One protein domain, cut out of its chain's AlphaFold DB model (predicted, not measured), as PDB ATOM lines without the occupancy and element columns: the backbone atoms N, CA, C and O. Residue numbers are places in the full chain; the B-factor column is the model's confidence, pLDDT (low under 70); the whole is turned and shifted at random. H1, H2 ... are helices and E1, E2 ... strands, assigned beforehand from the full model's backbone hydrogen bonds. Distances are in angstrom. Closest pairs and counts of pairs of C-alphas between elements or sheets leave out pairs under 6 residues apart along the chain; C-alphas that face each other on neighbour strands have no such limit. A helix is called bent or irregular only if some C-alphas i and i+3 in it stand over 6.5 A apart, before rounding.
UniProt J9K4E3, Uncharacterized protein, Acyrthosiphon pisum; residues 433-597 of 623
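AT A GLANCE: This is residues 433 to 597 of the 623 residues of an uncharacterized protein of Acyrthosiphon pisum (UniProt J9K4E3). A strongly twisted sheet of six strands runs through the middle of the domain, with H4 and H5 side by side over one face and H2 over the opposite face. H3 lies near one edge of the sheet, at E3, and H6 beside the other edge, at E1, so that H3 and H6 stand toward the two ends of the long axis. The printed part has 165 residues with six named helices and six named strands, in the order E1 E2 H1 H2 H3 E3 E4 H4 E5 H5 E6 H6. The sheet is mixed, in the order E1 E6 E5 E2 E4 E3, and the class is mixed, helices and strands. The whole is compact, with a radius of gyration of the C-alphas of 15.8 A, and elongated, with spans of 51 by 34 by 32 A.

IN THESE COORDINATES: The printed part begins with E1, residues 433 to 436, whose C-alpha 433 is at (-48.363, 8.045, 30.938). E2 is residues 448 to 454, 19.2 A long from first to last C-alpha. H1, residues 455 to 458, is followed by H2, residues 466 to 474, and H3, residues 478 to 487, 14.0 A long. E3, residues 495 to 500, measures 16.1 A, and E4, residues 503 to 510, measures 22.3 A. H4, residues 512 to 529, is the longest helix at 25.2 A; its C-alpha 512 is at (-29.348, -8.240, 30.329). It is irregular, with C-alphas 513 and 516 8.8 A apart, and has a kink of 31 degrees near residue 519. E5 is residues 535 to 539, H5 is residues 548 to 561 at 19.8 A, and E6 is residues 568 to 572. H6, residues 584 to 591, ends with C-alpha 591 at (-42.869, 11.476, 45.784).

HOW THE PARTS SIT: In the sheet, edge strand E1 is parallel to E6, with N 571 and O 434 2.8 A apart. E6 is parallel to E5, with N 570 and O 536 at 2.8 A. E5 is parallel to E2, with N 448 and O 535 at 2.8 A. E2 is parallel to E4, with N 453 and O 508 at 2.8 A. E4 and the other edge strand, E3, are antiparallel and form a hairpin, with N 498 and O 505 at 2.8 A. E5, H5, E6 is a strand-helix-strand unit, two parallel neighbour strands with a helix between them along the chain, and its crossover is right-handed. E4, H4, E5 is a split unit, with E2 between its strands in the sheet, also right-handed. H4 is over E2 and E4 at a height of 8.2 A over the sheet; its closest C-alphas to E4 are Gly 522 and Ile 508, 5.4 A apart. With residues 516 to 523 alone it touches H5, closest at the C-alphas of Glu 520 and Ile 559, 6.2 A, the same way at a shallow tilt of 33 degrees, only just short of steep. H5 is over E6 and runs along the strands, at 13 degrees to E6 on the local plane. H2, on the opposite face from H4, is over E2; the closest C-alphas are those of Val 468 and Leu 451, 7.2 A. H2 and H3 only just touch, only at the corner, with 3 pairs of C-alphas within 8 A, the closest those of Asp 472 and Lys 478, 6.0 A. H3 and E3 are near each other, with 7 pairs of C-alphas within 10 A. H1 only grazes the sheet. H6 is on the sheet but over none of its strands; the closest C-alphas of H6 and E1 are those of Tyr 584 and Tyr 434, 5.3 A. In H3, H5 and H6 every O i to N i+4 pair is within hydrogen-bond range, against 4 of 5 in H2 and 12 of 14 in H4; H1 is too short for such a pair.

THE WHOLE: The two C-alphas farthest apart are those of Asn 487 and Met 594, 51.7 A. The printed part has no cut. The links E1 to E2 and E6 to H6 are long, with 11 residues each; in the latter, residues 582 to 583 pair antiparallel with residues 434 to 435 of E1. The mean pLDDT of the printed part is 90.3, with residue 461 and residues 593 to 597 under 70.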
ATOM      1  N   VAL A 433     -48.715   9.214  30.123       95.75
ATOM      2  CA  VAL A 433     -48.363   8.045  30.938       95.75
ATOM      3  C   VAL A 433     -49.219   8.004  32.196       95.75
ATOM      4  O   VAL A 433     -49.310   8.996  32.928       95.75
ATOM      5  N   TYR A 434     -49.826   6.846  32.431       94.94
ATOM      6  CA  TYR A 434     -50.746   6.579  33.527       94.94
ATOM      7  C   TYR A 434     -50.265   5.426  34.394       94.94
ATOM      8  O   TYR A 434     -49.644   4.495  33.893       94.94
ATOM      9  N   ILE A 435     -50.604   5.473  35.677       94.81
ATOM     10  CA  ILE A 435     -50.455   4.366  36.625       94.81
ATOM     11  C   ILE A 435     -51.857   3.859  36.981       94.81
ATOM     12  O   ILE A 435     -52.782   4.667  37.135       94.81
ATOM     13  N   THR A 436     -52.019   2.541  37.094       93.94
ATOM     14  CA  THR A 436     -53.269   1.887  37.501       93.94
ATOM     15  C   THR A 436     -52.996   0.672  38.405       93.94
ATOM     16  O   THR A 436     -52.022  -0.051  38.171       93.94
ATOM     17  N   PRO A 437     -53.841   0.400  39.420       93.12
ATOM     18  CA  PRO A 437     -53.720  -0.800  40.253       93.12
ATOM     19  C   PRO A 437     -54.122  -2.091  39.522       93.12
ATOM     20  O   PRO A 437     -53.788  -3.176  39.992       93.12
ATOM     21  N   LYS A 438     -54.822  -1.997  38.377       93.69
ATOM     22  CA  LYS A 438     -55.122  -3.148  37.509       93.69
ATOM     23  C   LYS A 438     -53.837  -3.805  37.018       93.69
ATOM     24  O   LYS A 438     -52.932  -3.106  36.568       93.69
ATOM     25  N   ASN A 439     -53.795  -5.133  37.002       94.62
ATOM     26  CA  ASN A 439     -52.731  -5.877  36.332       94.62
ATOM     27  C   ASN A 439     -52.873  -5.828  34.803       94.62
ATOM     28  O   ASN A 439     -53.942  -5.554  34.255       94.62
ATOM     29  N   LEU A 440     -51.800  -6.178  34.096       94.62
ATOM     30  CA  LEU A 440     -51.731  -6.184  32.633       94.62
ATOM     31  C   LEU A 440     -52.821  -7.055  31.968       94.62
ATOM     32  O   LEU A 440     -53.356  -6.694  30.924       94.62
ATOM     33  N   TRP A 441     -53.213  -8.167  32.601       94.19
ATOM     34  CA  TRP A 441     -54.304  -9.047  32.151       94.19
ATOM     35  C   TRP A 441     -55.713  -8.575  32.576       94.19
ATOM     36  O   TRP A 441     -56.704  -9.215  32.223       94.19
ATOM     37  N   GLU A 442     -55.847  -7.464  33.305       93.62
ATOM     38  CA  GLU A 442     -57.122  -6.841  33.727       93.62
ATOM     39  C   GLU A 442     -57.458  -5.565  32.930       93.62
ATOM     40  O   GLU A 442     -58.481  -4.912  33.177       93.62
ATOM     41  N   MET A 443     -56.609  -5.210  31.962       92.19
ATOM     42  CA  MET A 443     -56.817  -4.079  31.060       92.19
ATOM     43  C   MET A 443     -58.045  -4.260  30.153       92.19
ATOM     44  O   MET A 443     -58.612  -5.347  30.026       92.19
ATOM     45  N   GLU A 444     -58.498  -3.139  29.597       85.75
ATOM     46  CA  GLU A 444     -59.671  -3.053  28.723       85.75
ATOM     47  C   GLU A 444     -59.328  -3.498  27.292       85.75
ATOM     48  O   GLU A 444     -58.168  -3.436  26.880       85.75
ATOM     49  N   ILE A 445     -60.340  -3.946  26.544       79.81
ATOM     50  CA  ILE A 445     -60.194  -4.388  25.146       79.81
ATOM     51  C   ILE A 445     -59.640  -3.232  24.293       79.81
ATOM     52  O   ILE A 445     -59.844  -2.065  24.624       79.81
ATOM     53  N   ASP A 446     -58.927  -3.565  23.216       84.19
ATOM     54  CA  ASP A 446     -58.148  -2.650  22.357       84.19
ATOM     55  C   ASP A 446     -56.859  -2.102  23.019       84.19
ATOM     56  O   ASP A 446     -56.124  -1.316  22.410       84.19
ATOM     57  N   THR A 447     -56.514  -2.563  24.229       91.94
ATOM     58  CA  THR A 447     -55.200  -2.305  24.840       91.94
ATOM     59  C   THR A 447     -54.143  -3.256  24.273       91.94
ATOM     60  O   THR A 447     -54.244  -4.477  24.390       91.94
ATOM     61  N   ILE A 448     -53.069  -2.700  23.714       95.06
ATOM     62  CA  ILE A 448     -51.900  -3.457  23.261       95.06
ATOM     63  C   ILE A 448     -51.073  -3.852  24.490       95.06
ATOM     64  O   ILE A 448     -50.405  -3.018  25.111       95.06
ATOM     65  N   ILE A 449     -51.110  -5.139  24.822       96.94
ATOM     66  CA  ILE A 449     -50.336  -5.752  25.902       96.94
ATOM     67  C   ILE A 449     -48.881  -5.867  25.441       96.94
ATOM     68  O   ILE A 449     -48.598  -6.567  24.470       96.94
ATOM     69  N   ILE A 450     -47.945  -5.209  26.128       98.00
ATOM     70  CA  ILE A 450     -46.507  -5.325  25.857       98.00
ATOM     71  C   ILE A 450     -45.843  -6.180  26.939       98.00
ATOM     72  O   ILE A 450     -45.983  -5.926  28.135       98.00
ATOM     73  N   LEU A 451     -45.078  -7.180  26.499       98.12
ATOM     74  CA  LEU A 451     -44.295  -8.080  27.344       98.12
ATOM     75  C   LEU A 451     -42.813  -7.989  26.978       98.12
ATOM     76  O   LEU A 451     -42.460  -7.983  25.800       98.12
ATOM     77  N   PHE A 452     -41.942  -7.956  27.985       97.25
ATOM     78  CA  PHE A 452     -40.492  -7.982  27.799       97.25
ATOM     79  C   PHE A 452     -39.999  -9.413  28.019       97.25
ATOM     80  O   PHE A 452     -40.169  -9.963  29.103       97.25
ATOM     81  N   ILE A 453     -39.445 -10.032  26.976       96.62
ATOM     82  CA  ILE A 453     -39.086 -11.451  26.957       96.62
ATOM     83  C   ILE A 453     -37.567 -11.592  26.991       96.62
ATOM     84  O   ILE A 453     -36.874 -11.298  26.017       96.62
ATOM     85  N   ASP A 454     -37.055 -12.062  28.123       94.50
ATOM     86  CA  ASP A 454     -35.633 -12.303  28.349       94.50
ATOM     87  C   ASP A 454     -35.148 -13.561  27.608       94.50
ATOM     88  O   ASP A 454     -35.507 -14.692  27.947       94.50
ATOM     89  N   LEU A 455     -34.320 -13.362  26.580       92.44
ATOM     90  CA  LEU A 455     -33.846 -14.441  25.712       92.44
ATOM     91  C   LEU A 455     -32.958 -15.450  26.438       92.44
ATOM     92  O   LEU A 455     -33.010 -16.643  26.131       92.44
ATOM     93  N   GLU A 456     -32.184 -14.996  27.418       89.44
ATOM     94  CA  GLU A 456     -31.275 -15.833  28.199       89.44
ATOM     95  C   GLU A 456     -32.097 -16.770  29.101       89.44
ATOM     96  O   GLU A 456     -31.819 -17.968  29.183       89.44
ATOM     97  N   LYS A 457     -33.205 -16.269  29.669       89.31
ATOM     98  CA  LYS A 457     -34.138 -17.056  30.494       89.31
ATOM     99  C   LYS A 457     -35.037 -17.994  29.673       89.31
ATOM    100  O   LYS A 457     -35.297 -19.108  30.136       89.31
ATOM    101  N   THR A 458     -35.456 -17.616  28.455       85.31
ATOM    102  CA  THR A 458     -36.291 -18.480  27.579       85.31
ATOM    103  C   THR A 458     -35.595 -19.741  27.058       85.31
ATOM    104  O   THR A 458     -36.273 -20.658  26.602       85.31
ATOM    105  N   CYS A 459     -34.263 -19.827  27.138       75.62
ATOM    106  CA  CYS A 459     -33.513 -21.010  26.701       75.62
ATOM    107  C   CYS A 459     -33.703 -22.240  27.616       75.62
ATOM    108  O   CYS A 459     -33.253 -23.332  27.270       75.62
ATOM    109  N   ASN A 460     -34.360 -22.091  28.770       78.81
ATOM    110  CA  ASN A 460     -34.610 -23.183  29.711       78.81
ATOM    111  C   ASN A 460     -35.834 -24.021  29.304       78.81
ATOM    112  O   ASN A 460     -36.917 -23.479  29.087       78.81
ATOM    113  N   ASN A 461     -35.696 -25.355  29.301       69.56
ATOM    114  CA  ASN A 461     -36.761 -26.292  28.898       69.56
ATOM    115  C   ASN A 461     -38.095 -26.089  29.647       69.56
ATOM    116  O   ASN A 461     -39.156 -26.287  29.061       69.56
ATOM    117  N   ASN A 462     -38.032 -25.647  30.909       82.50
ATOM    118  CA  ASN A 462     -39.186 -25.364  31.768       82.50
ATOM    119  C   ASN A 462     -39.318 -23.855  32.073       82.50
ATOM    120  O   ASN A 462     -39.587 -23.483  33.213       82.50
ATOM    121  N   TRP A 463     -39.067 -22.970  31.099       91.44
ATOM    122  CA  TRP A 463     -39.157 -21.519  31.311       91.44
ATOM    123  C   TRP A 463     -40.552 -21.077  31.790       91.44
ATOM    124  O   TRP A 463     -41.561 -21.243  31.094       91.44
ATOM    125  N   THR A 464     -40.587 -20.459  32.968       90.19
ATOM    126  CA  THR A 464     -41.738 -19.772  33.562       90.19
ATOM    127  C   THR A 464     -41.427 -18.291  33.746       90.19
ATOM    128  O   THR A 464     -40.274 -17.894  33.923       90.19
ATOM    129  N   ASP A 465     -42.469 -17.471  33.693       94.62
ATOM    130  CA  ASP A 465     -42.424 -16.042  33.990       94.62
ATOM    131  C   ASP A 465     -43.824 -15.645  34.460       94.62
ATOM    132  O   ASP A 465     -44.804 -15.851  33.747       94.62
ATOM    133  N   HIS A 466     -43.933 -15.093  35.670       93.56
ATOM    134  CA  HIS A 466     -45.229 -14.842  36.300       93.56
ATOM    135  C   HIS A 466     -46.148 -13.940  35.458       93.56
ATOM    136  O   HIS A 466     -47.361 -14.137  35.461       93.56
ATOM    137  N   ILE A 467     -45.601 -12.967  34.728       95.50
ATOM    138  CA  ILE A 467     -46.389 -12.012  33.942       95.50
ATOM    139  C   ILE A 467     -46.837 -12.681  32.636       95.50
ATOM    140  O   ILE A 467     -48.016 -12.611  32.283       95.50
ATOM    141  N   VAL A 468     -45.925 -13.384  31.956       96.69
ATOM    142  CA  VAL A 468     -46.225 -14.175  30.750       96.69
ATOM    143  C   VAL A 468     -47.275 -15.242  31.052       96.69
ATOM    144  O   VAL A 468     -48.265 -15.330  30.332       96.69
ATOM    145  N   ASP A 469     -47.101 -16.010  32.128       96.44
ATOM    146  CA  ASP A 469     -47.972 -17.132  32.497       96.44
ATOM    147  C   ASP A 469     -49.383 -16.656  32.899       96.44
ATOM    148  O   ASP A 469     -50.382 -17.303  32.575       96.44
ATOM    149  N   LYS A 470     -49.502 -15.480  33.536       97.00
ATOM    150  CA  LYS A 470     -50.800 -14.847  33.835       97.00
ATOM    151  C   LYS A 470     -51.504 -14.311  32.587       97.00
ATOM    152  O   LYS A 470     -52.723 -14.453  32.479       97.00
ATOM    153  N   VAL A 471     -50.766 -13.713  31.648       96.56
ATOM    154  CA  VAL A 471     -51.330 -13.264  30.363       96.56
ATOM    155  C   VAL A 471     -51.753 -14.465  29.513       96.56
ATOM    156  O   VAL A 471     -52.860 -14.455  28.979       96.56
ATOM    157  N   ASP A 472     -50.942 -15.523  29.451       96.81
ATOM    158  CA  ASP A 472     -51.212 -16.749  28.688       96.81
ATOM    159  C   ASP A 472     -52.473 -17.476  29.173       96.81
ATOM    160  O   ASP A 472     -53.336 -17.833  28.369       96.81
ATOM    161  N   ALA A 473     -52.655 -17.583  30.494       96.56
ATOM    162  CA  ALA A 473     -53.854 -18.167  31.096       96.56
ATOM    163  C   ALA A 473     -55.161 -17.458  30.672       96.56
ATOM    164  O   ALA A 473     -56.210 -18.100  30.572       96.56
ATOM    165  N   LYS A 474     -55.117 -16.147  30.383       94.81
ATOM    166  CA  LYS A 474     -56.259 -15.397  29.827       94.81
ATOM    167  C   LYS A 474     -56.289 -15.441  28.293       94.81
ATOM    168  O   LYS A 474     -57.373 -15.555  27.710       94.81
ATOM    169  N   TYR A 475     -55.134 -15.404  27.636       94.69
ATOM    170  CA  TYR A 475     -54.969 -15.239  26.190       94.69
ATOM    171  C   TYR A 475     -53.880 -16.185  25.632       94.69
ATOM    172  O   TYR A 475     -52.756 -15.741  25.419       94.69
ATOM    173  N   PRO A 476     -54.188 -17.468  25.349       95.81
ATOM    174  CA  PRO A 476     -53.169 -18.465  25.005       95.81
ATOM    175  C   PRO A 476     -52.286 -18.090  23.802       95.81
ATOM    176  O   PRO A 476     -52.757 -17.982  22.667       95.81
ATOM    177  N   PHE A 477     -50.989 -17.910  24.058       96.19
ATOM    178  CA  PHE A 477     -49.972 -17.467  23.101       96.19
ATOM    179  C   PHE A 477     -48.565 -18.046  23.368       96.19
ATOM    180  O   PHE A 477     -47.773 -18.144  22.426       96.19
ATOM    181  N   LYS A 478     -48.241 -18.464  24.601       95.38
ATOM    182  CA  LYS A 478     -46.886 -18.848  25.043       95.38
ATOM    183  C   LYS A 478     -46.315 -20.040  24.272       95.38
ATOM    184  O   LYS A 478     -45.122 -20.064  23.975       95.38
ATOM    185  N   GLU A 479     -47.147 -21.003  23.875       94.06
ATOM    186  CA  GLU A 479     -46.709 -22.119  23.024       94.06
ATOM    187  C   GLU A 479     -46.249 -21.630  21.637       94.06
ATOM    188  O   GLU A 479     -45.202 -22.048  21.136       94.06
ATOM    189  N   ASN A 480     -46.988 -20.685  21.040       95.00
ATOM    190  CA  ASN A 480     -46.615 -20.065  19.770       95.00
ATOM    191  C   ASN A 480     -45.324 -19.247  19.920       95.00
ATOM    192  O   ASN A 480     -44.447 -19.364  19.067       95.00
ATOM    193  N   LEU A 481     -45.167 -18.509  21.025       95.38
ATOM    194  CA  LEU A 481     -43.935 -17.793  21.378       95.38
ATOM    195  C   LEU A 481     -42.724 -18.729  21.469       95.38
ATOM    196  O   LEU A 481     -41.715 -18.498  20.805       95.38
ATOM    197  N   LEU A 482     -42.836 -19.826  22.219       93.62
ATOM    198  CA  LEU A 482     -41.764 -20.813  22.348       93.62
ATOM    199  C   LEU A 482     -41.451 -21.523  21.023       93.62
ATOM    200  O   LEU A 482     -40.288 -21.810  20.738       93.62
ATOM    201  N   ARG A 483     -42.457 -21.788  20.179       92.69
ATOM    202  CA  ARG A 483     -42.243 -22.325  18.827       92.69
ATOM    203  C   ARG A 483     -41.532 -21.316  17.924       92.69
ATOM    204  O   ARG A 483     -40.614 -21.703  17.208       92.69
ATOM    205  N   ASP A 484     -41.913 -20.044  17.972       92.62
ATOM    206  CA  ASP A 484     -41.290 -18.986  17.176       92.62
ATOM    207  C   ASP A 484     -39.819 -18.771  17.561       92.62
ATOM    208  O   ASP A 484     -38.973 -18.759  16.669       92.62
ATOM    209  N   ILE A 485     -39.503 -18.692  18.862       92.19
ATOM    210  CA  ILE A 485     -38.124 -18.551  19.373       92.19
ATOM    211  C   ILE A 485     -37.242 -19.724  18.917       92.19
ATOM    212  O   ILE A 485     -36.098 -19.514  18.514       92.19
ATOM    213  N   ARG A 486     -37.770 -20.960  18.941       90.19
ATOM    214  CA  ARG A 486     -37.055 -22.156  18.457       90.19
ATOM    215  C   ARG A 486     -36.862 -22.164  16.938       90.19
ATOM    216  O   ARG A 486     -35.806 -22.580  16.472       90.19
ATOM    217  N   ASN A 487     -37.856 -21.713  16.171       89.56
ATOM    218  CA  ASN A 487     -37.824 -21.736  14.705       89.56
ATOM    219  C   ASN A 487     -36.965 -20.612  14.101       89.56
ATOM    220  O   ASN A 487     -36.287 -20.824  13.098       89.56
ATOM    221  N   LYS A 488     -36.997 -19.413  14.693       88.62
ATOM    222  CA  LYS A 488     -36.125 -18.281  14.361       88.62
ATOM    223  C   LYS A 488     -35.664 -17.651  15.667       88.62
ATOM    224  O   LYS A 488     -36.420 -16.897  16.275       88.62
ATOM    225  N   LYS A 489     -34.409 -17.905  16.053       88.94
ATOM    226  CA  LYS A 489     -33.778 -17.202  17.175       88.94
ATOM    227  C   LYS A 489     -33.885 -15.685  16.917       88.94
ATOM    228  O   LYS A 489     -33.380 -15.234  15.887       88.94
ATOM    229  N   PRO A 490     -34.594 -14.921  17.764       93.62
ATOM    230  CA  PRO A 490     -34.756 -13.485  17.580       93.62
ATOM    231  C   PRO A 490     -33.517 -12.738  18.081       93.62
ATOM    232  O   PRO A 490     -32.809 -13.219  18.972       93.62
ATOM    233  N   ASP A 491     -33.282 -11.550  17.534       94.75
ATOM    234  CA  ASP A 491     -32.211 -10.662  17.990       94.75
ATOM    235  C   ASP A 491     -32.701  -9.729  19.123       94.75
ATOM    236  O   ASP A 491     -33.897  -9.439  19.208       94.75
ATOM    237  N   PRO A 492     -31.821  -9.216  20.007       95.75
ATOM    238  CA  PRO A 492     -32.224  -8.281  21.060       95.75
ATOM    239  C   PRO A 492     -32.848  -6.996  20.489       95.75
ATOM    240  O   PRO A 492     -32.201  -6.196  19.805       95.75
ATOM    241  N   GLY A 493     -34.132  -6.790  20.782       96.50
ATOM    242  CA  GLY A 493     -34.956  -5.713  20.242       96.50
ATOM    243  C   GLY A 493     -35.812  -6.068  19.021       96.50
ATOM    244  O   GLY A 493     -36.554  -5.197  18.563       96.50
ATOM    245  N   ASP A 494     -35.771  -7.313  18.524       96.50
ATOM    246  CA  ASP A 494     -36.860  -7.856  17.698       96.50
ATOM    247  C   ASP A 494     -38.186  -7.796  18.483       96.50
ATOM    248  O   ASP A 494     -38.211  -7.844  19.720       96.50
ATOM    249  N   ILE A 495     -39.307  -7.775  17.755       97.25
ATOM    250  CA  ILE A 495     -40.641  -7.970  18.336       97.25
ATOM    251  C   ILE A 495     -41.367  -9.141  17.677       97.25
ATOM    252  O   ILE A 495     -41.154  -9.435  16.497       97.25
ATOM    253  N   LYS A 496     -42.303  -9.757  18.403       96.56
ATOM    254  CA  LYS A 496     -43.320 -10.631  17.808       96.56
ATOM    255  C   LYS A 496     -44.704 -10.295  18.353       96.56
ATOM    256  O   LYS A 496     -44.875 -10.080  19.549       96.56
ATOM    257  N   ILE A 497     -45.672 -10.219  17.443       96.62
ATOM    258  CA  ILE A 497     -47.054  -9.818  17.716       96.62
ATOM    259  C   ILE A 497     -47.967 -11.037  17.548       96.62
ATOM    260  O   ILE A 497     -47.846 -11.769  16.561       96.62
ATOM    261  N   TYR A 498     -48.886 -11.220  18.494       96.38
ATOM    262  CA  TYR A 498     -49.920 -12.252  18.508       96.38
ATOM    263  C   TYR A 498     -51.287 -11.590  18.669       96.38
ATOM    264  O   TYR A 498     -51.483 -10.788  19.579       96.38
ATOM    265  N   ASN A 499     -52.238 -11.954  17.810       94.25
ATOM    266  CA  ASN A 499     -53.620 -11.489  17.905       94.25
ATOM    267  C   ASN A 499     -54.465 -12.623  18.497       94.25
ATOM    268  O   ASN A 499     -54.633 -13.658  17.849       94.25
ATOM    269  N   VAL A 500     -54.956 -12.464  19.729       92.62
ATOM    270  CA  VAL A 500     -55.601 -13.543  20.500       92.62
ATOM    271  C   VAL A 500     -56.854 -13.009  21.187       92.62
ATOM    272  O   VAL A 500     -56.780 -12.082  21.983       92.62
ATOM    273  N   LYS A 501     -58.020 -13.606  20.893       87.81
ATOM    274  CA  LYS A 501     -59.337 -13.173  21.419       87.81
ATOM    275  C   LYS A 501     -59.600 -11.662  21.221       87.81
ATOM    276  O   LYS A 501     -60.140 -11.010  22.104       87.81
ATOM    277  N   ASN A 502     -59.219 -11.145  20.051       85.94
ATOM    278  CA  ASN A 502     -59.225  -9.732  19.635       85.94
ATOM    279  C   ASN A 502     -58.203  -8.797  20.312       85.94
ATOM    280  O   ASN A 502     -58.049  -7.680  19.831       85.94
ATOM    281  N   GLU A 503     -57.439  -9.235  21.317       90.56
ATOM    282  CA  GLU A 503     -56.336  -8.422  21.851       90.56
ATOM    283  C   GLU A 503     -55.064  -8.543  21.006       90.56
ATOM    284  O   GLU A 503     -54.844  -9.546  20.315       90.56
ATOM    285  N   VAL A 504     -54.175  -7.556  21.150       94.12
ATOM    286  CA  VAL A 504     -52.842  -7.526  20.536       94.12
ATOM    287  C   VAL A 504     -51.776  -7.691  21.622       94.12
ATOM    288  O   VAL A 504     -51.515  -6.766  22.391       94.12
ATOM    289  N   ILE A 505     -51.124  -8.853  21.667       96.88
ATOM    290  CA  ILE A 505     -49.986  -9.129  22.555       96.88
ATOM    291  C   ILE A 505     -48.697  -8.919  21.765       96.88
ATOM    292  O   ILE A 505     -48.478  -9.569  20.744       96.88
ATOM    293  N   THR A 506     -47.825  -8.033  22.239       97.56
ATOM    294  CA  THR A 506     -46.519  -7.755  21.634       97.56
ATOM    295  C   THR A 506     -45.389  -8.120  22.587       97.56
ATOM    296  O   THR A 506     -45.165  -7.456  23.597       97.56
ATOM    297  N   CYS A 507     -44.633  -9.151  22.232       98.06
ATOM    298  CA  CYS A 507     -43.368  -9.477  22.873       98.06
ATOM    299  C   CYS A 507     -42.253  -8.607  22.286       98.06
ATOM    300  O   CYS A 507     -42.078  -8.596  21.068       98.06
ATOM    301  N   ILE A 508     -41.482  -7.928  23.136       98.06
ATOM    302  CA  ILE A 508     -40.176  -7.345  22.798       98.06
ATOM    303  C   ILE A 508     -39.104  -8.256  23.390       98.06
ATOM    304  O   ILE A 508     -39.141  -8.546  24.584       98.06
ATOM    305  N   PHE A 509     -38.144  -8.694  22.579       97.25
ATOM    306  CA  PHE A 509     -37.065  -9.565  23.037       97.25
ATOM    307  C   PHE A 509     -35.905  -8.762  23.639       97.25
ATOM    308  O   PHE A 509     -35.495  -7.747  23.077       97.25
ATOM    309  N   THR A 510     -35.368  -9.204  24.777       96.62
ATOM    310  CA  THR A 510     -34.342  -8.485  25.554       96.62
ATOM    311  C   THR A 510     -33.242  -9.413  26.076       96.62
ATOM    312  O   THR A 510     -33.455 -10.613  26.227       96.62
ATOM    313  N   THR A 511     -32.088  -8.836  26.407       93.81
ATOM    314  CA  THR A 511     -30.913  -9.479  27.034       93.81
ATOM    315  C   THR A 511     -30.333  -8.541  28.093       93.81
ATOM    316  O   THR A 511     -30.453  -7.321  27.947       93.81
ATOM    317  N   GLU A 512     -29.693  -9.057  29.146       89.44
ATOM    318  CA  GLU A 512     -29.348  -8.240  30.329       89.44
ATOM    319  C   GLU A 512     -28.321  -7.131  30.024       89.44
ATOM    320  O   GLU A 512     -28.385  -6.034  30.585       89.44
ATOM    321  N   ASN A 513     -27.410  -7.377  29.080       89.56
ATOM    322  CA  ASN A 513     -26.345  -6.438  28.698       89.56
ATOM    323  C   ASN A 513     -26.798  -5.272  27.798       89.56
ATOM    324  O   ASN A 513     -26.065  -4.295  27.652       89.56
ATOM    325  N   THR A 514     -27.972  -5.372  27.173       94.00
ATOM    326  CA  THR A 514     -28.494  -4.386  26.201       94.00
ATOM    327  C   THR A 514     -29.997  -4.174  26.379       94.00
ATOM    328  O   THR A 514     -30.737  -4.014  25.405       94.00
ATOM    329  N   TYR A 515     -30.478  -4.266  27.620       97.06
ATOM    330  CA  TYR A 515     -31.900  -4.315  27.948       97.06
ATOM    331  C   TYR A 515     -32.650  -3.081  27.427       97.06
ATOM    332  O   TYR A 515     -33.624  -3.208  26.686       97.06
ATOM    333  N   TYR A 516     -32.171  -1.877  27.741       98.00
ATOM    334  CA  TYR A 516     -32.865  -0.638  27.397       98.00
ATOM    335  C   TYR A 516     -32.736  -0.287  25.909       98.00
ATOM    336  O   TYR A 516     -33.686   0.223  25.313       98.00
ATOM    337  N   GLY A 517     -31.609  -0.610  25.271       97.31
ATOM    338  CA  GLY A 517     -31.417  -0.524  23.824       97.31
ATOM    339  C   GLY A 517     -32.290  -1.514  23.046       97.31
ATOM    340  O   GLY A 517     -32.775  -1.178  21.963       97.31
ATOM    341  N   SER A 518     -32.556  -2.696  23.613       97.88
ATOM    342  CA  SER A 518     -33.511  -3.670  23.065       97.88
ATOM    343  C   SER A 518     -34.939  -3.129  23.142       97.88
ATOM    344  O   SER A 518     -35.647  -3.129  22.137       97.88
ATOM    345  N   LEU A 519     -35.340  -2.566  24.289       97.94
ATOM    346  CA  LEU A 519     -36.633  -1.887  24.423       97.94
ATOM    347  C   LEU A 519     -36.773  -0.708  23.451       97.94
ATOM    348  O   LEU A 519     -37.814  -0.559  22.822       97.94
ATOM    349  N   GLU A 520     -35.726   0.099  23.267       97.38
ATOM    350  CA  GLU A 520     -35.721   1.192  22.289       97.38
ATOM    351  C   GLU A 520     -35.941   0.698  20.845       97.38
ATOM    352  O   GLU A 520     -36.696   1.316  20.091       97.38
ATOM    353  N   ASN A 521     -35.306  -0.404  20.442       96.62
ATOM    354  CA  ASN A 521     -35.529  -1.016  19.128       96.62
ATOM    355  C   ASN A 521     -36.959  -1.585  19.007       96.62
ATOM    356  O   ASN A 521     -37.633  -1.366  17.996       96.62
ATOM    357  N   GLY A 522     -37.450  -2.242  20.061       97.25
ATOM    358  CA  GLY A 522     -38.793  -2.811  20.110       97.25
ATOM    359  C   GLY A 522     -39.888  -1.751  20.002       97.25
ATOM    360  O   GLY A 522     -40.748  -1.841  19.128       97.25
ATOM    361  N   PHE A 523     -39.818  -0.686  20.808       96.44
ATOM    362  CA  PHE A 523     -40.770   0.429  20.757       96.44
ATOM    363  C   PHE A 523     -40.758   1.165  19.407       96.44
ATOM    364  O   PHE A 523     -41.822   1.573  18.943       96.44
ATOM    365  N   LYS A 524     -39.606   1.294  18.730       94.81
ATOM    366  CA  LYS A 524     -39.550   1.842  17.355       94.81
ATOM    367  C   LYS A 524     -40.278   0.950  16.361       94.81
ATOM    368  O   LYS A 524     -41.024   1.445  15.520       94.81
ATOM    369  N   THR A 525     -40.089  -0.361  16.478       95.56
ATOM    370  CA  THR A 525     -40.762  -1.336  15.613       95.56
ATOM    371  C   THR A 525     -42.272  -1.324  15.867       95.56
ATOM    372  O   THR A 525     -43.046  -1.266  14.917       95.56
ATOM    373  N   ILE A 526     -42.706  -1.238  17.131       94.06
ATOM    374  CA  ILE A 526     -44.113  -1.028  17.513       94.06
ATOM    375  C   ILE A 526     -44.681   0.255  16.893       94.06
ATOM    376  O   ILE A 526     -45.783   0.220  16.345       94.06
ATOM    377  N   ASP A 527     -43.955   1.375  16.947       92.25
ATOM    378  CA  ASP A 527     -44.450   2.646  16.411       92.25
ATOM    379  C   ASP A 527     -44.597   2.641  14.882       92.25
ATOM    380  O   ASP A 527     -45.599   3.123  14.355       92.25
ATOM    381  N   HIS A 528     -43.648   2.012  14.183       91.25
ATOM    382  CA  HIS A 528     -43.672   1.841  12.729       91.25
ATOM    383  C   HIS A 528     -44.747   0.842  12.254       91.25
ATOM    384  O   HIS A 528     -45.379   1.063  11.215       91.25
ATOM    385  N   THR A 529     -44.940  -0.265  12.980       90.88
ATOM    386  CA  THR A 529     -45.852  -1.355  12.598       90.88
ATOM    387  C   THR A 529     -47.306  -1.045  12.948       90.88
ATOM    388  O   THR A 529     -48.187  -1.245  12.110       90.88
ATOM    389  N   LEU A 530     -47.578  -0.536  14.154       85.69
ATOM    390  CA  LEU A 530     -48.933  -0.234  14.619       85.69
ATOM    391  C   LEU A 530     -49.248   1.245  14.357       85.69
ATOM    392  O   LEU A 530     -48.719   2.143  15.008       85.69
ATOM    393  N   LYS A 531     -50.106   1.516  13.370       84.19
ATOM    394  CA  LYS A 531     -50.415   2.883  12.921       84.19
ATOM    395  C   LYS A 531     -51.623   3.466  13.646       84.19
ATOM    396  O   LYS A 531     -52.622   2.784  13.836       84.19
ATOM    397  N   GLY A 532     -51.551   4.761  13.949       84.81
ATOM    398  CA  GLY A 532     -52.600   5.496  14.659       84.81
ATOM    399  C   GLY A 532     -52.281   5.707  16.139       84.81
ATOM    400  O   GLY A 532     -51.132   5.575  16.565       84.81
ATOM    401  N   TYR A 533     -53.313   6.080  16.895       82.88
ATOM    402  CA  TYR A 533     -53.251   6.270  18.344       82.88
ATOM    403  C   TYR A 533     -53.180   4.909  19.042       82.88
ATOM    404  O   TYR A 533     -53.931   4.003  18.686       82.88
ATOM    405  N   LYS A 534     -52.283   4.762  20.019       87.06
ATOM    406  CA  LYS A 534     -52.029   3.495  20.712       87.06
ATOM    407  C   LYS A 534     -52.439   3.593  22.180       87.06
ATOM    408  O   LYS A 534     -52.076   4.559  22.852       87.06
ATOM    409  N   TYR A 535     -53.110   2.559  22.678       93.81
ATOM    410  CA  TYR A 535     -53.244   2.279  24.106       93.81
ATOM    411  C   TYR A 535     -52.252   1.168  24.437       93.81
ATOM    412  O   TYR A 535     -52.485   0.013  24.096       93.81
ATOM    413  N   LEU A 536     -51.099   1.519  25.004       95.88
ATOM    414  CA  LEU A 536     -50.048   0.559  25.350       95.88
ATOM    415  C   LEU A 536     -50.113   0.244  26.841       95.88
ATOM    416  O   LEU A 536     -50.261   1.167  27.637       95.88
ATOM    417  N   ALA A 537     -49.937  -1.015  27.233       97.12
ATOM    418  CA  ALA A 537     -49.840  -1.404  28.639       97.12
ATOM    419  C   ALA A 537     -48.613  -2.279  28.910       97.12
ATOM    420  O   ALA A 537     -48.275  -3.153  28.110       97.12
ATOM    421  N   ILE A 538     -47.973  -2.053  30.058       97.44
ATOM    422  CA  ILE A 538     -46.905  -2.894  30.615       97.44
ATOM    423  C   ILE A 538     -47.173  -3.139  32.098       97.44
ATOM    424  O   ILE A 538     -47.637  -2.244  32.802       97.44
ATOM    425  N   GLN A 539     -46.826  -4.324  32.598       96.75
ATOM    426  CA  GLN A 539     -46.763  -4.543  34.042       96.75
ATOM    427  C   GLN A 539     -45.580  -3.738  34.603       96.75
ATOM    428  O   GLN A 539     -44.440  -3.891  34.152       96.75
ATOM    429  N   SER A 540     -45.862  -2.855  35.558       93.50
ATOM    430  CA  SER A 540     -44.869  -2.098  36.320       93.50
ATOM    431  C   SER A 540     -44.731  -2.577  37.757       93.50
ATOM    432  O   SER A 540     -43.683  -2.338  38.349       93.50
ATOM    433  N   ASP A 541     -45.777  -3.195  38.311       87.06
ATOM    434  CA  ASP A 541     -45.934  -3.454  39.744       87.06
ATOM    435  C   ASP A 541     -45.798  -2.151  40.574       87.06
ATOM    436  O   ASP A 541     -45.976  -1.048  40.049       87.06
ATOM    437  N   SER A 542     -45.516  -2.271  41.876       85.50
ATOM    438  CA  SER A 542     -45.369  -1.151  42.822       85.50
ATOM    439  C   SER A 542     -44.184  -0.240  42.457       85.50
ATOM    440  O   SER A 542     -43.042  -0.703  42.363       85.50
ATOM    441  N   ILE A 543     -44.431   1.063  42.270       85.25
ATOM    442  CA  ILE A 543     -43.450   2.025  41.717       85.25
ATOM    443  C   ILE A 543     -42.822   2.917  42.812       85.25
ATOM    444  O   ILE A 543     -42.612   4.115  42.620       85.25
ATOM    445  N   ASP A 544     -42.525   2.343  43.982       85.69
ATOM    446  CA  ASP A 544     -42.043   3.077  45.164       85.69
ATOM    447  C   ASP A 544     -40.748   3.865  44.924       85.69
ATOM    448  O   ASP A 544     -39.794   3.351  44.337       85.69
ATOM    449  N   TYR A 545     -40.662   5.083  45.468       82.44
ATOM    450  CA  TYR A 545     -39.433   5.877  45.473       82.44
ATOM    451  C   TYR A 545     -38.791   5.941  46.874       82.44
ATOM    452  O   TYR A 545     -39.496   6.254  47.835       82.44
ATOM    453  N   PRO A 546     -37.460   5.752  47.007       84.88
ATOM    454  CA  PRO A 546     -36.522   5.278  45.988       84.88
ATOM    455  C   PRO A 546     -36.533   3.742  45.868       84.88
ATOM    456  O   PRO A 546     -36.446   3.035  46.868       84.88
ATOM    457  N   SER A 547     -36.569   3.219  44.640       89.00
ATOM    458  CA  SER A 547     -36.341   1.795  44.355       89.00
ATOM    459  C   SER A 547     -35.750   1.583  42.960       89.00
ATOM    460  O   SER A 547     -35.923   2.415  42.061       89.00
ATOM    461  N   ASP A 548     -35.108   0.431  42.754       89.44
ATOM    462  CA  ASP A 548     -34.611   0.018  41.437       89.44
ATOM    463  C   ASP A 548     -35.750  -0.148  40.421       89.44
ATOM    464  O   ASP A 548     -35.571   0.148  39.239       89.44
ATOM    465  N   ASN A 549     -36.950  -0.541  40.871       91.38
ATOM    466  CA  ASN A 549     -38.116  -0.630  39.997       91.38
ATOM    467  C   ASN A 549     -38.596   0.759  39.549       91.38
ATOM    468  O   ASN A 549     -38.801   0.969  38.355       91.38
ATOM    469  N   PHE A 550     -38.675   1.745  40.452       91.62
ATOM    470  CA  PHE A 550     -38.956   3.132  40.058       91.62
ATOM    471  C   PHE A 550     -37.926   3.644  39.044       91.62
ATOM    472  O   PHE A 550     -38.297   4.274  38.051       91.62
ATOM    473  N   GLN A 551     -36.637   3.343  39.239       91.50
ATOM    474  CA  GLN A 551     -35.586   3.755  38.307       91.50
ATOM    475  C   GLN A 551     -35.712   3.055  36.940       91.50
ATOM    476  O   GLN A 551     -35.594   3.713  35.903       91.50
ATOM    477  N   ARG A 552     -36.019   1.751  36.920       94.31
ATOM    478  CA  ARG A 552     -36.293   0.958  35.708       94.31
ATOM    479  C   ARG A 552     -37.507   1.478  34.939       94.31
ATOM    480  O   ARG A 552     -37.416   1.695  33.730       94.31
ATOM    481  N   ILE A 553     -38.620   1.727  35.625       95.31
ATOM    482  CA  ILE A 553     -39.843   2.277  35.026       95.31
ATOM    483  C   ILE A 553     -39.609   3.704  34.518       95.31
ATOM    484  O   ILE A 553     -40.030   4.021  33.408       95.31
ATOM    485  N   SER A 554     -38.852   4.534  35.246       94.19
ATOM    486  CA  SER A 554     -38.452   5.873  34.785       94.19
ATOM    487  C   SER A 554     -37.677   5.827  33.465       94.19
ATOM    488  O   SER A 554     -37.958   6.609  32.554       94.19
ATOM    489  N   TRP A 555     -36.751   4.873  33.312       96.06
ATOM    490  CA  TRP A 555     -36.041   4.668  32.047       96.06
ATOM    491  C   TRP A 555     -36.962   4.181  30.924       96.06
ATOM    492  O   TRP A 555     -36.919   4.734  29.826       96.06
ATOM    493  N   ILE A 556     -37.844   3.212  31.188       96.94
ATOM    494  CA  ILE A 556     -38.823   2.720  30.202       96.94
ATOM    495  C   ILE A 556     -39.756   3.849  29.731       96.94
ATOM    496  O   ILE A 556     -40.019   3.972  28.532       96.94
ATOM    497  N   VAL A 557     -40.208   4.712  30.644       95.62
ATOM    498  CA  VAL A 557     -41.021   5.896  30.333       95.62
ATOM    499  C   VAL A 557     -40.237   6.918  29.504       95.62
ATOM    500  O   VAL A 557     -40.769   7.425  28.514       95.62
ATOM    501  N   LEU A 558     -38.975   7.203  29.848       94.62
ATOM    502  CA  LEU A 558     -38.122   8.133  29.097       94.62
ATOM    503  C   LEU A 558     -37.864   7.646  27.662       94.62
ATOM    504  O   LEU A 558     -37.984   8.425  26.714       94.62
ATOM    505  N   ILE A 559     -37.550   6.358  27.500       95.81
ATOM    506  CA  ILE A 559     -37.301   5.719  26.202       95.81
ATOM    507  C   ILE A 559     -38.578   5.744  25.362       95.81
ATOM    508  O   ILE A 559     -38.556   6.267  24.248       95.81
ATOM    509  N   SER A 560     -39.708   5.294  25.918       94.56
ATOM    510  CA  SER A 560     -41.014   5.337  25.245       94.56
ATOM    511  C   SER A 560     -41.373   6.757  24.780       94.56
ATOM    512  O   SER A 560     -41.802   6.943  23.644       94.56
ATOM    513  N   ARG A 561     -41.117   7.783  25.606       92.00
ATOM    514  CA  ARG A 561     -41.334   9.209  25.275       92.00
ATOM    515  C   ARG A 561     -40.398   9.765  24.197       92.00
ATOM    516  O   ARG A 561     -40.741  10.774  23.585       92.00
ATOM    517  N   SER A 562     -39.245   9.138  23.963       90.69
ATOM    518  CA  SER A 562     -38.308   9.506  22.886       90.69
ATOM    519  C   SER A 562     -38.660   8.907  21.517       90.69
ATOM    520  O   SER A 562     -38.015   9.241  20.528       90.69
ATOM    521  N   ILE A 563     -39.667   8.029  21.458       91.38
ATOM    522  CA  ILE A 563     -40.021   7.241  20.269       91.38
ATOM    523  C   ILE A 563     -41.490   7.455  19.902       91.38
ATOM    524  O   ILE A 563     -41.806   7.806  18.773       91.38
ATOM    525  N   ILE A 564     -42.383   7.241  20.868       90.06
ATOM    526  CA  ILE A 564     -43.825   7.172  20.651       90.06
ATOM    527  C   ILE A 564     -44.439   8.543  20.941       90.06
ATOM    528  O   ILE A 564     -44.128   9.202  21.941       90.06
ATOM    529  N   HIS A 565     -45.310   8.999  20.048       85.31
ATOM    530  CA  HIS A 565     -45.973  10.300  20.121       85.31
ATOM    531  C   HIS A 565     -47.484  10.124  19.957       85.31
ATOM    532  O   HIS A 565     -47.931   9.212  19.270       85.31
ATOM    533  N   SER A 566     -48.281  11.025  20.542       84.75
ATOM    534  CA  SER A 566     -49.754  11.007  20.421       84.75
ATOM    535  C   SER A 566     -50.377   9.631  20.735       84.75
ATOM    536  O   SER A 566     -51.007   9.014  19.879       84.75
ATOM    537  N   SER A 567     -50.138   9.112  21.941       91.56
ATOM    538  CA  SER A 567     -50.611   7.803  22.432       91.56
ATOM    539  C   SER A 567     -50.623   7.784  23.972       91.56
ATOM    540  O   SER A 567     -50.105   8.720  24.598       91.56
ATOM    541  N   GLU A 568     -51.166   6.723  24.574       94.81
ATOM    542  CA  GLU A 568     -51.107   6.453  26.019       94.81
ATOM    543  C   GLU A 568     -50.204   5.249  26.337       94.81
ATOM    544  O   GLU A 568     -50.185   4.261  25.600       94.81
ATOM    545  N   LEU A 569     -49.492   5.312  27.466       96.38
ATOM    546  CA  LEU A 569     -48.816   4.180  28.104       96.38
ATOM    547  C   LEU A 569     -49.360   3.997  29.525       96.38
ATOM    548  O   LEU A 569     -49.362   4.936  30.320       96.38
ATOM    549  N   TRP A 570     -49.784   2.781  29.841       96.38
ATOM    550  CA  TRP A 570     -50.348   2.385  31.122       96.38
ATOM    551  C   TRP A 570     -49.368   1.479  31.869       96.38
ATOM    552  O   TRP A 570     -48.881   0.482  31.336       96.38
ATOM    553  N   LEU A 571     -49.063   1.874  33.101       96.81
ATOM    554  CA  LEU A 571     -48.193   1.191  34.049       96.81
ATOM    555  C   LEU A 571     -49.096   0.423  35.023       96.81
ATOM    556  O   LEU A 571     -49.841   1.033  35.796       96.81
ATOM    557  N   CYS A 572     -49.100  -0.901  34.894       95.88
ATOM    558  CA  CYS A 572     -50.080  -1.801  35.501       95.88
ATOM    559  C   CYS A 572     -49.535  -2.510  36.751       95.88
ATOM    560  O   CYS A 572     -48.370  -2.911  36.793       95.88
ATOM    561  N   GLY A 573     -50.401  -2.737  37.739       91.31
ATOM    562  CA  GLY A 573     -50.104  -3.513  38.946       91.31
ATOM    563  C   GLY A 573     -49.605  -2.704  40.145       91.31
ATOM    564  O   GLY A 573     -49.153  -3.300  41.124       91.31
ATOM    565  N   ASP A 574     -49.683  -1.367  40.125       84.25
ATOM    566  CA  ASP A 574     -49.358  -0.559  41.311       84.25
ATOM    567  C   ASP A 574     -50.523  -0.580  42.316       84.25
ATOM    568  O   ASP A 574     -51.329   0.347  42.419       84.25
ATOM    569  N   VAL A 575     -50.618  -1.683  43.062       76.06
ATOM    570  CA  VAL A 575     -51.675  -1.957  44.053       76.06
ATOM    571  C   VAL A 575     -51.724  -0.967  45.226       76.06
ATOM    572  O   VAL A 575     -52.641  -1.042  46.039       76.06
ATOM    573  N   LYS A 576     -50.767  -0.032  45.334       77.25
ATOM    574  CA  LYS A 576     -50.802   1.065  46.316       77.25
ATOM    575  C   LYS A 576     -51.647   2.254  45.845       77.25
ATOM    576  O   LYS A 576     -51.987   3.117  46.656       77.25
ATOM    577  N   GLN A 577     -52.011   2.312  44.562       73.62
ATOM    578  CA  GLN A 577     -52.874   3.360  44.023       73.62
ATOM    579  C   GLN A 577     -54.349   3.016  44.250       73.62
ATOM    580  O   GLN A 577     -54.954   2.262  43.494       73.62
ATOM    581  N   ASN A 578     -54.978   3.662  45.234       73.62
ATOM    582  CA  ASN A 578     -56.437   3.590  45.413       73.62
ATOM    583  C   ASN A 578     -57.217   4.238  44.243       73.62
ATOM    584  O   ASN A 578     -58.418   4.019  44.093       73.62
ATOM    585  N   ASN A 579     -56.545   5.047  43.416       77.38
ATOM    586  CA  ASN A 579     -57.117   5.703  42.242       77.38
ATOM    587  C   ASN A 579     -56.935   4.839  40.985       77.38
ATOM    588  O   ASN A 579     -55.814   4.493  40.622       77.38
ATOM    589  N   TYR A 580     -58.027   4.591  40.254       79.81
ATOM    590  CA  TYR A 580     -58.043   3.798  39.012       79.81
ATOM    591  C   TYR A 580     -57.060   4.284  37.929       79.81
ATOM    592  O   TYR A 580     -56.562   3.486  37.134       79.81
ATOM    593  N   LYS A 581     -56.812   5.600  37.877       85.94
ATOM    594  CA  LYS A 581     -55.974   6.280  36.883       85.94
ATOM    595  C   LYS A 581     -55.245   7.447  37.556       85.94
ATOM    596  O   LYS A 581     -55.890   8.395  37.996       85.94
ATOM    597  N   VAL A 582     -53.915   7.384  37.618       90.94
ATOM    598  CA  VAL A 582     -53.038   8.446  38.154       90.94
ATOM    599  C   VAL A 582     -52.087   8.922  37.057       90.94
ATOM    600  O   VAL A 582     -51.568   8.103  36.301       90.94
ATOM    601  N   TYR A 583     -51.841  10.230  36.940       92.75
ATOM    602  CA  TYR A 583     -50.852  10.764  35.996       92.75
ATOM    603  C   TYR A 583     -49.431  10.523  36.519       92.75
ATOM    604  O   TYR A 583     -49.076  10.989  37.600       92.75
ATOM    605  N   TYR A 584     -48.584   9.855  35.731       92.81
ATOM    606  CA  TYR A 584     -47.210   9.528  36.137       92.81
ATOM    607  C   TYR A 584     -46.380  10.776  36.501       92.81
ATOM    608  O   TYR A 584     -45.705  10.801  37.526       92.81
ATOM    609  N   ASP A 585     -46.495  11.858  35.722       90.06
ATOM    610  CA  ASP A 585     -45.753  13.107  35.971       90.06
ATOM    611  C   ASP A 585     -46.209  13.843  37.246       90.06
ATOM    612  O   ASP A 585     -45.464  14.659  37.785       90.06
ATOM    613  N   GLU A 586     -47.427  13.572  37.721       89.56
ATOM    614  CA  GLU A 586     -47.974  14.095  38.976       89.56
ATOM    615  C   GLU A 586     -47.535  13.225  40.160       89.56
ATOM    616  O   GLU A 586     -47.040  13.748  41.156       89.56
ATOM    617  N   TYR A 587     -47.588  11.897  40.007       89.56
ATOM    618  CA  TYR A 587     -47.034  10.945  40.972       89.56
ATOM    619  C   TYR A 587     -45.549  11.223  41.253       89.56
ATOM    620  O   TYR A 587     -45.166  11.422  42.407       89.56
ATOM    621  N   CYS A 588     -44.725  11.374  40.209       88.38
ATOM    622  CA  CYS A 588     -43.319  11.761  40.349       88.38
ATOM    623  C   CYS A 588     -43.140  13.104  41.077       88.38
ATOM    624  O   CYS A 588     -42.250  13.224  41.913       88.38
ATOM    625  N   LYS A 589     -43.975  14.117  40.805       86.31
ATOM    626  CA  LYS A 589     -43.897  15.417  41.501       86.31
ATOM    627  C   LYS A 589     -44.200  15.318  42.999       86.31
ATOM    628  O   LYS A 589     -43.663  16.121  43.753       86.31
ATOM    629  N   ASN A 590     -45.022  14.355  43.410       85.56
ATOM    630  CA  ASN A 590     -45.455  14.198  44.798       85.56
ATOM    631  C   ASN A 590     -44.488  13.353  45.648       85.56
ATOM    632  O   ASN A 590     -44.379  13.598  46.846       85.56
ATOM    633  N   ILE A 591     -43.784  12.381  45.053       82.88
ATOM    634  CA  ILE A 591     -42.869  11.476  45.784       82.88
ATOM    635  C   ILE A 591     -41.396  11.913  45.758       82.88
ATOM    636  O   ILE A 591     -40.599  11.428  46.561       82.88
ATOM    637  N   LEU A 592     -41.003  12.792  44.829       78.12
ATOM    638  CA  LEU A 592     -39.610  13.212  44.668       78.12
ATOM    639  C   LEU A 592     -39.290  14.454  45.521       78.12
ATOM    640  O   LEU A 592     -40.047  15.427  45.501       78.12
ATOM    641  N   PRO A 593     -38.144  14.486  46.232       62.25
ATOM    642  CA  PRO A 593     -37.770  15.622  47.073       62.25
ATOM    643  C   PRO A 593     -37.553  16.891  46.236       62.25
ATOM    644  O   PRO A 593     -37.033  16.821  45.123       62.25
ATOM    645  N   MET A 594     -37.879  18.070  46.786       49.34
ATOM    646  CA  MET A 594     -37.897  19.340  46.032       49.34
ATOM    647  C   MET A 594     -36.585  19.696  45.306       49.34
ATOM    648  O   MET A 594     -36.634  20.327  44.251       49.34
ATOM    649  N   ASN A 595     -35.421  19.254  45.788       43.53
ATOM    650  CA  ASN A 595     -34.137  19.479  45.102       43.53
ATOM    651  C   ASN A 595     -33.985  18.654  43.804       43.53
ATOM    652  O   ASN A 595     -33.236  19.042  42.912       43.53
ATOM    653  N   ASN A 596     -34.746  17.564  43.673       44.84
ATOM    654  CA  ASN A 596     -34.941  16.796  42.444       44.84
ATOM    655  C   ASN A 596     -36.282  17.142  41.766       44.84
ATOM    656  O   ASN A 596     -36.761  16.358  40.947       44.84
ATOM    657  N   SER A 597     -36.923  18.272  42.102       33.94
ATOM    658  CA  SER A 597     -38.252  18.598  41.574       33.94
ATOM    659  C   SER A 597     -38.250  18.631  40.046       33.94
ATOM    660  O   SER A 597     -37.601  19.455  39.395       33.94
TER     661      SER A 597